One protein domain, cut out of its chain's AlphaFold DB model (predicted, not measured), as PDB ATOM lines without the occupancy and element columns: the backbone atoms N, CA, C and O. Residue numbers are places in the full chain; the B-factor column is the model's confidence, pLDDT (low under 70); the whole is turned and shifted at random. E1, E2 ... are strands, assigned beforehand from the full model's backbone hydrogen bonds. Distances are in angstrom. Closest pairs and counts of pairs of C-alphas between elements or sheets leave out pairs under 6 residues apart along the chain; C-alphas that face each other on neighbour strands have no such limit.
ATOM      1  N   PRO A  37     510.705 572.628 391.057       94.56
ATOM      2  CA  PRO A  37     509.411 573.167 390.659       94.56
ATOM      3  C   PRO A  37     509.392 573.514 389.169       94.56
ATOM      4  O   PRO A  37     510.291 574.186 388.673       94.56
ATOM      5  N   THR A  38     508.344 573.100 388.468       95.38
ATOM      6  CA  THR A  38     508.184 573.357 387.035       95.38
ATOM      7  C   THR A  38     506.871 574.099 386.817       95.38
ATOM      8  O   THR A  38     505.811 573.540 387.129       95.38
ATOM      9  N   PRO A  39     506.899 575.341 386.297       96.69
ATOM     10  CA  PRO A  39     505.687 576.045 385.908       96.69
ATOM     11  C   PRO A  39     504.857 575.206 384.938       96.69
ATOM     12  O   PRO A  39     505.363 574.698 383.936       96.69
ATOM     13  N   TRP A  40     503.569 575.054 385.222       96.94
ATOM     14  CA  TRP A  40     502.673 574.331 384.324       96.94
ATOM     15  C   TRP A  40     502.103 575.268 383.251       96.94
ATOM     16  O   TRP A  40     502.079 576.491 383.400       96.94
ATOM     17  N   ASN A  41     501.664 574.701 382.133       96.12
ATOM     18  CA  ASN A  41     501.136 575.410 380.975       96.12
ATOM     19  C   ASN A  41     499.714 575.906 381.266       96.12
ATOM     20  O   ASN A  41     498.846 575.144 381.689       96.12
ATOM     21  N   LYS A  42     499.471 577.196 381.020       94.44
ATOM     22  CA  LYS A  42     498.170 577.848 381.236       94.44
ATOM     23  C   LYS A  42     497.372 577.886 379.928       94.44
ATOM     24  O   LYS A  42     497.980 578.131 378.879       94.44
ATOM     25  N   PRO A  43     496.033 577.822 379.983       95.31
ATOM     26  CA  PRO A  43     495.199 577.575 381.168       95.31
ATOM     27  C   PRO A  43     495.075 576.077 381.517       95.31
ATOM     28  O   PRO A  43     495.278 575.219 380.665       95.31
ATOM     29  N   ALA A  44     494.701 575.778 382.762       95.12
ATOM     30  CA  ALA A  44     494.270 574.455 383.205       95.12
ATOM     31  C   ALA A  44     492.757 574.262 382.990       95.12
ATOM     32  O   ALA A  44     491.973 575.215 383.072       95.12
ATOM     33  N   THR A  45     492.338 573.013 382.793       96.44
ATOM     34  CA  THR A  45     490.922 572.633 382.701       96.44
ATOM     35  C   THR A  45     490.430 572.148 384.063       96.44
ATOM     36  O   THR A  45     491.092 571.342 384.721       96.44
ATOM     37  N   VAL A  46     489.249 572.594 384.494       95.75
ATOM     38  CA  VAL A  46     488.686 572.248 385.809       95.75
ATOM     39  C   VAL A  46     487.279 571.672 385.661       95.75
ATOM     40  O   VAL A  46     486.415 572.288 385.045       95.75
ATOM     41  N   ASP A  47     487.041 570.513 386.276       95.50
ATOM     42  CA  ASP A  47     485.730 569.865 386.388       95.50
ATOM     43  C   ASP A  47     485.450 569.501 387.853       95.50
ATOM     44  O   ASP A  47     485.905 568.481 388.384       95.50
ATOM     45  N   GLY A  48     484.740 570.390 388.552       94.88
ATOM     46  CA  GLY A  48     484.438 570.241 389.972       94.88
ATOM     47  C   GLY A  48     485.706 570.185 390.827       94.88
ATOM     48  O   GLY A  48     486.327 571.211 391.088       94.88
ATOM     49  N   ALA A  49     486.053 568.988 391.306       96.75
ATOM     50  CA  ALA A  49     487.246 568.723 392.120       96.75
ATOM     51  C   ALA A  49     488.410 568.119 391.312       96.75
ATOM     52  O   ALA A  49     489.398 567.690 391.898       96.75
ATOM     53  N   ILE A  50     488.288 568.024 389.987       97.69
ATOM     54  CA  ILE A  50     489.336 567.510 389.106       97.69
ATOM     55  C   ILE A  50     489.971 568.678 388.360       97.69
ATOM     56  O   ILE A  50     489.282 569.404 387.647       97.69
ATOM     57  N   VAL A  51     491.283 568.835 388.504       97.38
ATOM     58  CA  VAL A  51     492.090 569.802 387.756       97.38
ATOM     59  C   VAL A  51     492.984 569.030 386.796       97.38
ATOM     60  O   VAL A  51     493.742 568.158 387.212       97.38
ATOM     61  N   ARG A  52     492.888 569.334 385.504       97.81
ATOM     62  CA  ARG A  52     493.753 568.791 384.455       97.81
ATOM     63  C   ARG A  52     494.703 569.889 384.009       97.81
ATOM     64  O   ARG A  52     494.259 570.971 383.629       97.81
ATOM     65  N   LEU A  53     495.994 569.607 384.066       96.44
ATOM     66  CA  LEU A  53     497.050 570.541 383.701       96.44
ATOM     67  C   LEU A  53     498.077 569.840 382.818       96.44
ATOM     68  O   LEU A  53     498.302 568.639 382.949       96.44
ATOM     69  N   THR A  54     498.706 570.603 381.938       97.69
ATOM     70  CA  THR A  54     499.864 570.150 381.165       97.69
ATOM     71  C   THR A  54     501.066 570.949 381.646       97.69
ATOM     72  O   THR A  54     500.909 572.112 381.991       97.69
ATOM     73  N   TYR A  55     502.266 570.387 381.660       96.50
ATOM     74  CA  TYR A  55     503.503 571.147 381.862       96.50
ATOM     75  C   TYR A  55     504.554 570.722 380.841       96.50
ATOM     76  O   TYR A  55     504.445 569.655 380.235       96.50
ATOM     77  N   THR A  56     505.549 571.576 380.621       96.06
ATOM     78  CA  THR A  56     506.674 571.275 379.732       96.06
ATOM     79  C   THR A  56     507.857 570.840 380.586       96.06
ATOM     80  O   THR A  56     508.453 571.673 381.261       96.06
ATOM     81  N   GLY A  57     508.160 569.542 380.587       93.44
ATOM     82  CA  GLY A  57     509.291 568.963 381.317       93.44
ATOM     83  C   GLY A  57     510.431 568.534 380.393       93.44
ATOM     84  O   GLY A  57     510.336 568.672 379.172       93.44
ATOM     85  N   SER A  58     511.504 567.984 380.950       92.12
ATOM     86  CA  SER A  58     512.622 567.426 380.183       92.12
ATOM     87  C   SER A  58     512.257 566.102 379.508       92.12
ATOM     88  O   SER A  58     511.612 565.242 380.103       92.12
ATOM     89  N   GLU A  59     512.792 565.847 378.309       91.38
ATOM     90  CA  GLU A  59     512.742 564.506 377.703       91.38
ATOM     91  C   GLU A  59     513.404 563.410 378.568       91.38
ATOM     92  O   GLU A  59     513.100 562.226 378.404       91.38
ATOM     93  N   CYS A  60     514.305 563.786 379.484       90.69
ATOM     94  CA  CYS A  60     514.973 562.862 380.405       90.69
ATOM     95  C   CYS A  60     514.386 562.885 381.815       90.69
ATOM     96  O   CYS A  60     515.049 562.423 382.754       90.69
ATOM     97  N   GLN A  61     513.179 563.426 381.972       90.69
ATOM     98  CA  GLN A  61     512.431 563.328 383.210       90.69
ATOM     99  C   GLN A  61     512.381 561.868 383.685       90.69
ATOM    100  O   GLN A  61     511.947 560.971 382.960       90.69
ATOM    101  N   ASP A  62     512.809 561.630 384.924       90.19
ATOM    102  CA  ASP A  62     512.716 560.321 385.579       90.19
ATOM    103  C   ASP A  62     511.353 560.154 386.264       90.19
ATOM    104  O   ASP A  62     510.711 559.108 386.166       90.19
ATOM    105  N   SER A  63     510.891 561.212 386.931       91.19
ATOM    106  CA  SER A  63     509.598 561.260 387.611       91.19
ATOM    107  C   SER A  63     509.084 562.691 387.733       91.19
ATOM    108  O   SER A  63     509.852 563.639 387.597       91.19
ATOM    109  N   ALA A  64     507.796 562.834 388.035       92.75
ATOM    110  CA  ALA A  64     507.220 564.086 388.509       92.75
ATOM    111  C   ALA A  64     506.364 563.835 389.752       92.75
ATOM    112  O   ALA A  64     505.708 562.797 389.877       92.75
ATOM    113  N   GLU A  65     506.392 564.795 390.663       94.31
ATOM    114  CA  GLU A  65     505.558 564.864 391.855       94.31
ATOM    115  C   GLU A  65     504.635 566.077 391.751       94.31
ATOM    116  O   GLU A  65     504.970 567.076 391.116       94.31
ATOM    117  N   VAL A  66     503.460 565.986 392.365       95.38
ATOM    118  CA  VAL A  66     502.516 567.098 392.442       95.38
ATOM    119  C   VAL A  66     502.237 567.383 393.903       95.38
ATOM    120  O   VAL A  66     501.712 566.530 394.617       95.38
ATOM    121  N   GLU A  67     502.567 568.594 394.335       96.44
ATOM    122  CA  GLU A  67     502.186 569.108 395.644       96.44
ATOM    123  C   GLU A  67     500.937 569.973 395.512       96.44
ATOM    124  O   GLU A  67     500.860 570.849 394.646       96.44
ATOM    125  N   VAL A  68     499.964 569.719 396.385       96.69
ATOM    126  CA  VAL A  68     498.694 570.445 396.440       96.69
ATOM    127  C   VAL A  68     498.545 571.034 397.836       96.69
ATOM    128  O   VAL A  68     498.566 570.298 398.823       96.69
ATOM    129  N   ASP A  69     498.399 572.353 397.910       96.38
ATOM    130  CA  ASP A  69     498.048 573.077 399.132       96.38
ATOM    131  C   ASP A  69     496.668 573.713 398.945       96.38
ATOM    132  O   ASP A  69     496.457 574.523 398.037       96.38
ATOM    133  N   GLU A  70     495.707 573.300 399.771       94.50
ATOM    134  CA  GLU A  70     494.320 573.746 399.694       94.50
ATOM    135  C   GLU A  70     493.934 574.557 400.924       94.50
ATOM    136  O   GLU A  70     493.945 574.068 402.056       94.50
ATOM    137  N   ASP A  71     493.474 575.781 400.682       93.44
ATOM    138  CA  ASP A  71     492.802 576.590 401.684       93.44
ATOM    139  C   ASP A  71     491.396 577.010 401.213       93.44
ATOM    140  O   ASP A  71     490.891 576.595 400.162       93.44
ATOM    141  N   SER A  72     490.700 577.788 402.044       93.75
ATOM    142  CA  SER A  72     489.323 578.217 401.772       93.75
ATOM    143  C   SER A  72     489.194 579.227 400.629       93.75
ATOM    144  O   SER A  72     488.090 579.443 400.141       93.75
ATOM    145  N   SER A  73     490.284 579.888 400.252       94.94
ATOM    146  CA  SER A  73     490.325 580.969 399.264       94.94
ATOM    147  C   SER A  73     491.068 580.595 397.987       94.94
ATOM    148  O   SER A  73     490.753 581.136 396.930       94.94
ATOM    149  N   ARG A  74     492.025 579.673 398.067       95.50
ATOM    150  CA  ARG A  74     492.875 579.287 396.945       95.50
ATOM    151  C   ARG A  74     493.326 577.833 397.032       95.50
ATOM    152  O   ARG A  74     493.310 577.208 398.091       95.50
ATOM    153  N   VAL A  75     493.747 577.323 395.886       97.25
ATOM    154  CA  VAL A  75     494.374 576.023 395.677       97.25
ATOM    155  C   VAL A  75     495.692 576.277 394.966       97.25
ATOM    156  O   VAL A  75     495.711 576.824 393.865       97.25
ATOM    157  N   VAL A  76     496.798 575.890 395.589       97.31
ATOM    158  CA  VAL A  76     498.130 575.985 394.995       97.31
ATOM    159  C   VAL A  76     498.533 574.603 394.512       97.31
ATOM    160  O   VAL A  76     498.633 573.676 395.311       97.31
ATOM    161  N   ILE A  77     498.783 574.469 393.211       97.75
ATOM    162  CA  ILE A  77     499.318 573.238 392.624       97.75
ATOM    163  C   ILE A  77     500.741 573.509 392.146       97.75
ATOM    164  O   ILE A  77     500.967 574.409 391.334       97.75
ATOM    165  N   THR A  78     501.689 572.714 392.641       97.19
ATOM    166  CA  THR A  78     503.102 572.761 392.248       97.19
ATOM    167  C   THR A  78     503.489 571.433 391.621       97.19
ATOM    168  O   THR A  78     503.500 570.408 392.303       97.19
ATOM    169  N   VAL A  79     503.828 571.443 390.335       96.69
ATOM    170  CA  VAL A  79     504.483 570.294 389.699       96.69
ATOM    171  C   VAL A  79     505.969 570.366 390.022       96.69
ATOM    172  O   VAL A  79     506.560 571.442 389.956       96.69
ATOM    173  N   LYS A  80     506.568 569.235 390.395       95.00
ATOM    174  CA  LYS A  80     508.004 569.109 390.627       95.00
ATOM    175  C   LYS A  80     508.581 568.000 389.773       95.00
ATOM    176  O   LYS A  80     508.246 566.831 389.959       95.00
ATOM    177  N   GLU A  81     509.460 568.360 388.858       92.88
ATOM    178  CA  GLU A  81     510.136 567.424 387.976       92.88
ATOM    179  C   GLU A  81     511.421 566.894 388.619       92.88
ATOM    180  O   GLU A  81     512.181 567.641 389.228       92.88
ATOM    181  N   THR A  82     511.706 565.600 388.471       90.75
ATOM    182  CA  THR A  82     513.001 565.016 388.833       90.75
ATOM    183  C   THR A  82     513.734 564.554 387.576       90.75
ATOM    184  O   THR A  82     513.306 563.603 386.918       90.75
ATOM    185  N   VAL A  83     514.899 565.142 387.295       87.69
ATOM    186  CA  VAL A  83     515.804 564.700 386.222       87.69
ATOM    187  C   VAL A  83     517.061 564.082 386.834       87.69
ATOM    188  O   VAL A  83     517.788 564.722 387.590       87.69
ATOM    189  N   ARG A  84     517.349 562.813 386.517       81.75
ATOM    190  CA  ARG A  84     518.546 562.101 387.027       81.75
ATOM    191  C   ARG A  84     519.626 561.864 385.967       81.75
ATOM    192  O   ARG A  84     520.714 561.371 386.285       81.75
ATOM    193  N   ALA A  85     519.345 562.180 384.705       79.75
ATOM    194  CA  ALA A  85     520.286 561.979 383.612       79.75
ATOM    195  C   ALA A  85     521.479 562.943 383.724       79.75
ATOM    196  O   ALA A  85     521.314 564.151 383.846       79.75
ATOM    197  N   ARG A  86     522.711 562.417 383.639       73.81
ATOM    198  CA  ARG A  86     523.943 563.240 383.645       73.81
ATOM    199  C   ARG A  86     524.154 564.032 382.352       73.81
ATOM    200  O   ARG A  86     524.982 564.934 382.316       73.81
ATOM    201  N   SER A  87     523.479 563.624 381.286       80.56
ATOM    202  CA  SER A  87     523.471 564.269 379.980       80.56
ATOM    203  C   SER A  87     522.083 564.044 379.400       80.56
ATOM    204  O   SER A  87     521.655 562.898 379.276       80.56
ATOM    205  N   CYS A  88     521.397 565.139 379.103       82.06
ATOM    206  CA  CYS A  88     520.103 565.166 378.443       82.06
ATOM    207  C   CYS A  88     520.160 566.204 377.323       82.06
ATOM    208  O   CYS A  88     520.925 567.166 377.451       82.06
ATOM    209  N   ASN A  89     519.402 566.023 376.239       83.38
ATOM    210  CA  ASN A  89     519.229 567.139 375.320       83.38
ATOM    211  C   ASN A  89     518.274 568.149 375.958       83.38
ATOM    212  O   ASN A  89     517.361 567.792 376.699       83.38
ATOM    213  N   ASP A  90     518.502 569.419 375.657       82.62
ATOM    214  CA  ASP A  90     517.657 570.512 376.124       82.62
ATOM    215  C   ASP A  90     516.403 570.598 375.241       82.62
ATOM    216  O   ASP A  90     516.290 571.429 374.339       82.62
ATOM    217  N   VAL A  91     515.520 569.609 375.405       88.88
ATOM    218  CA  VAL A  91     514.265 569.472 374.665       88.88
ATOM    219  C   VAL A  91     513.120 569.366 375.662       88.88
ATOM    220  O   VAL A  91     513.072 568.436 376.470       88.88
ATOM    221  N   GLY A  92     512.189 570.315 375.566       90.44
ATOM    222  CA  GLY A  92     510.946 570.320 376.332       90.44
ATOM    223  C   GLY A  92     509.904 569.374 375.734       90.44
ATOM    224  O   GLY A  92     509.636 569.411 374.529       90.44
ATOM    225  N   VAL A  93     509.298 568.546 376.579       94.25
ATOM    226  CA  VAL A  93     508.250 567.582 376.232       94.25
ATOM    227  C   VAL A  93     506.995 567.891 377.055       94.25
ATOM    228  O   VAL A  93     507.105 568.135 378.257       94.25
ATOM    229  N   PRO A  94     505.797 567.908 376.443       96.00
ATOM    230  CA  PRO A  94     504.561 568.118 377.184       96.00
ATOM    231  C   PRO A  94     504.161 566.863 377.970       96.00
ATOM    232  O   PRO A  94     504.173 565.752 377.436       96.00
ATOM    233  N   TYR A  95     503.734 567.064 379.213       97.19
ATOM    234  CA  TYR A  95     503.210 566.029 380.100       97.19
ATOM    235  C   TYR A  95     501.872 566.454 380.687       97.19
ATOM    236  O   TYR A  95     501.731 567.586 381.142       97.19
ATOM    237  N   ASP A  96     500.918 565.527 380.723       97.19
ATOM    238  CA  ASP A  96     499.600 565.748 381.315       97.19
ATOM    239  C   ASP A  96     499.542 565.229 382.751       97.19
ATOM    240  O   ASP A  96     500.047 564.151 383.078       97.19
ATOM    241  N   VAL A  97     498.863 565.987 383.604       96.38
ATOM    242  CA  VAL A  97     498.670 565.696 385.018       96.38
ATOM    243  C   VAL A  97     497.202 565.908 385.362       96.38
ATOM    244  O   VAL A  97     496.588 566.916 385.013       96.38
ATOM    245  N   GLU A  98     496.639 564.948 386.086       97.50
ATOM    246  CA  GLU A  98     495.308 565.051 386.672       97.50
ATOM    247  C   GLU A  98     495.443 565.102 388.194       97.50
ATOM    248  O   GLU A  98     496.015 564.203 388.811       97.50
ATOM    249  N   VAL A  99     494.908 566.160 388.794       97.12
ATOM    250  CA  VAL A  99     494.932 566.403 390.234       97.12
ATOM    251  C   VAL A  99     493.511 566.341 390.764       97.12
ATOM    252  O   VAL A  99     492.611 567.011 390.255       97.12
ATOM    253  N   ARG A 100     493.304 565.537 391.807       96.94
ATOM    254  CA  ARG A 100     492.036 565.474 392.530       96.94
ATOM    255  C   ARG A 100     492.147 566.283 393.816       96.94
ATOM    256  O   ARG A 100     492.967 565.952 394.663       96.94
ATOM    257  N   LEU A 101     491.297 567.292 393.936       96.06
ATOM    258  CA  LEU A 101     491.171 568.154 395.103       96.06
ATOM    259  C   LEU A 101     490.284 567.511 396.179       96.06
ATOM    260  O   LEU A 101     489.389 566.710 395.874       96.06
ATOM    261  N   ASP A 102     490.483 567.923 397.427       95.75
ATOM    262  CA  ASP A 102     489.665 567.534 398.579       95.75
ATOM    263  C   ASP A 102     488.238 568.100 398.484       95.75
ATOM    264  O   ASP A 102     487.268 567.469 398.921       95.75
ATOM    265  N   ALA A 103     488.093 569.277 397.871       93.81
ATOM    266  CA  ALA A 103     486.817 569.929 397.590       93.81
ATOM    267  C   ALA A 103     486.777 570.484 396.153       93.81
ATOM    268  O   ALA A 103     487.823 570.712 395.548       93.81
ATOM    269  N   PRO A 104     485.591 570.750 395.573       96.25
ATOM    270  CA  PRO A 104     485.503 571.412 394.271       96.25
ATOM    271  C   PRO A 104     486.241 572.759 394.247       96.25
ATOM    272  O   PRO A 104     486.246 573.469 395.255       96.25
ATOM    273  N   LEU A 105     486.845 573.143 393.116       95.06
ATOM    274  CA  LEU A 105     487.557 574.424 393.006       95.06
ATOM    275  C   LEU A 105     486.602 575.605 393.254       95.06
ATOM    276  O   LEU A 105     486.875 576.437 394.113       95.06
ATOM    277  N   SER A 106     485.425 575.596 392.616       92.25
ATOM    278  CA  SER A 106     484.388 576.633 392.768       92.25
ATOM    279  C   SER A 106     484.963 578.044 392.552       92.25
ATOM    280  O   SER A 106     485.626 578.270 391.545       92.25
ATOM    281  N   ASP A 107     484.746 578.966 393.495       92.44
ATOM    282  CA  ASP A 107     485.254 580.342 393.449       92.44
ATOM    283  C   ASP A 107     486.693 580.486 393.985       92.44
ATOM    284  O   ASP A 107     487.198 581.605 394.088       92.44
ATOM    285  N   ARG A 108     487.352 579.384 394.383       94.69
ATOM    286  CA  ARG A 108     488.733 579.431 394.878       94.69
ATOM    287  C   ARG A 108     489.685 579.744 393.732       94.69
ATOM    288  O   ARG A 108     489.560 579.207 392.633       94.69
ATOM    289  N   GLU A 109     490.679 580.571 394.016       95.31
ATOM    290  CA  GLU A 109     491.742 580.862 393.063       95.31
ATOM    291  C   GLU A 109     492.615 579.618 392.865       95.31
ATOM    292  O   GLU A 109     493.127 579.060 393.832       95.31
ATOM    293  N   LEU A 110     492.813 579.181 391.623       96.06
ATOM    294  CA  LEU A 110     493.846 578.199 391.309       96.06
ATOM    295  C   LEU A 110     495.155 578.944 391.010       96.06
ATOM    296  O   LEU A 110     495.169 579.907 390.241       96.06
ATOM    297  N   VAL A 111     496.251 578.511 391.632       95.69
ATOM    298  CA  VAL A 111     497.554 579.187 391.589       95.69
ATOM    299  C   VAL A 111     498.653 578.193 391.231       95.69
ATOM    300  O   VAL A 111     498.688 577.077 391.751       95.69
ATOM    301  N   ASP A 112     499.581 578.616 390.372       96.94
ATOM    302  CA  ASP A 112     500.810 577.867 390.112       96.94
ATOM    303  C   ASP A 112     501.809 578.115 391.243       96.94
ATOM    304  O   ASP A 112     502.253 579.246 391.459       96.94
ATOM    305  N   GLY A 113     502.158 577.068 391.987       96.00
ATOM    306  CA  GLY A 113     503.136 577.184 393.062       96.00
ATOM    307  C   GLY A 113     504.562 577.448 392.580       96.00
ATOM    308  O   GLY A 113     505.299 578.139 393.280       96.00
ATOM    309  N   ALA A 114     504.944 576.997 391.379       95.62
ATOM    310  CA  ALA A 114     506.260 577.300 390.818       95.62
ATOM    311  C   ALA A 114     506.385 578.801 390.515       95.62
ATOM    312  O   ALA A 114     507.375 579.428 390.881       95.62
ATOM    313  N   CYS A 115     505.324 579.420 389.991       95.19
ATOM    314  CA  CYS A 115     505.293 580.861 389.709       95.19
ATOM    315  C   CYS A 115     505.320 581.768 390.952       95.19
ATOM    316  O   CYS A 115     505.387 582.987 390.813       95.19
ATOM    317  N   GLN A 116     505.257 581.209 392.165       92.75
ATOM    318  CA  GLN A 116     505.443 581.964 393.412       92.75
ATOM    319  C   GLN A 116     506.910 582.022 393.861       92.75
ATOM    320  O   GLN A 116     507.230 582.695 394.843       92.75
ATOM    321  N   ILE A 117     507.805 581.310 393.174       92.06
ATOM    322  CA  ILE A 117     509.230 581.288 393.482       92.06
ATOM    323  C   ILE A 117     509.926 582.329 392.590       92.06
ATOM    324  O   ILE A 117     509.768 582.272 391.371       92.06
ATOM    325  N   PRO A 118     510.738 583.246 393.158       91.38
ATOM    326  CA  PRO A 118     511.356 584.345 392.407       91.38
ATOM    327  C   PRO A 118     512.193 583.925 391.192       91.38
ATOM    328  O   PRO A 118     512.357 584.699 390.255       91.38
ATOM    329  N   GLU A 119     512.739 582.708 391.210       90.56
ATOM    330  CA  GLU A 119     513.515 582.143 390.103       90.56
ATOM    331  C   GLU A 119     512.693 581.993 388.815       90.56
ATOM    332  O   GLU A 119     513.249 582.193 387.738       90.56
ATOM    333  N   TYR A 120     511.379 581.751 388.927       89.25
ATOM    334  CA  TYR A 120     510.496 581.512 387.781       89.25
ATOM    335  C   TYR A 120     509.638 582.724 387.381       89.25
ATOM    336  O   TYR A 120     508.761 582.630 386.525       89.25
ATOM    337  N   GLU A 121     509.864 583.907 387.967       85.00
ATOM    338  CA  GLU A 121     509.095 585.120 387.625       85.00
ATOM    339  C   GLU A 121     509.224 585.516 386.142       85.00
ATOM    340  O   GLU A 121     508.343 586.176 385.586       85.00
TER     341      GLU A 121
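AT A GLANCE: This is residues 37 to 121 of the 138 residues of an uncharacterized protein of Geodermatophilaceae bacterium (UniProt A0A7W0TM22). Two three-stranded sheets lie face to face as an elongated sandwich, E1, E2 and E5 in one sheet and E3, E4 and E6 in the other, their strands crossed at 37 degrees. The eight-residue links E4 to E5 and E5 to E6 lie at opposite ends of the long axis, and residues 113 to 121 lead away from the end of the short strand E6. The printed part has 85 residues, with no named helix and six named strands, E1 to E6 in chain order; 50 residues are in strands and the class is all strand. One sheet has the order E1, E2, E5 and is antiparallel; the other has the order E3, E4, E6 and is mixed. The whole is compact, with a radius of gyration of the C-alphas of 13.5 A and spans of 43 by 26 by 18 A.

IN THESE COORDINATES: In the first sheet, E1 is residues 40 to 47, beginning at C-alpha 40 (502.673, 574.331, 384.324), and bends by 73 degrees at residue 43. E2, residues 50 to 58, is 24.9 A long, and E5, residues 92 to 100, is 25.4 A long. In the second sheet, E3 is residues 61 to 70, 26.6 A, and E4 is residues 74 to 83, 29.2 A, beginning at C-alpha 74 (492.875, 579.287, 396.945). E6, residues 109 to 112, ends at C-alpha 112 (500.810, 577.867, 390.112).

HOW THE PARTS SIT: E2 is the inner strand of its sheet. It is antiparallel to E5 at 156 degrees, with N 53 and O 97 2.9 A apart, within hydrogen-bond range. E1 and E2 form a hairpin, antiparallel at 161 degrees, with N 45 and O 52 at 2.9 A. In the other sheet, E3 and E4 form a hairpin at 164 degrees, with N 67 and O 78 at 2.9 A. The edge strand E6 is parallel to E4 at 18 degrees, with N 75 and O 109 at 2.8 A. Residues 37 to 38 pair antiparallel with residues 79 to 80 of E4. Between the sheets, the closest C-alphas of E2 and E4 are those of Gly 57 and Glu 81, 6.9 A apart. E2 and E3 meet only through their link. E1 and E3 are apart, and so are E2 and E6.

THE WHOLE: The C-alphas farthest apart are those of Ser 87 and Asp 107, at 43.6 A. The printed part has no cut. The links E1 to E2, E2 to E3 and E3 to E4 are tight, E4 to E5 and E5 to E6 are short, and no link is long. The mean pLDDT of the printed part is 93.5, and no printed residue is under 70.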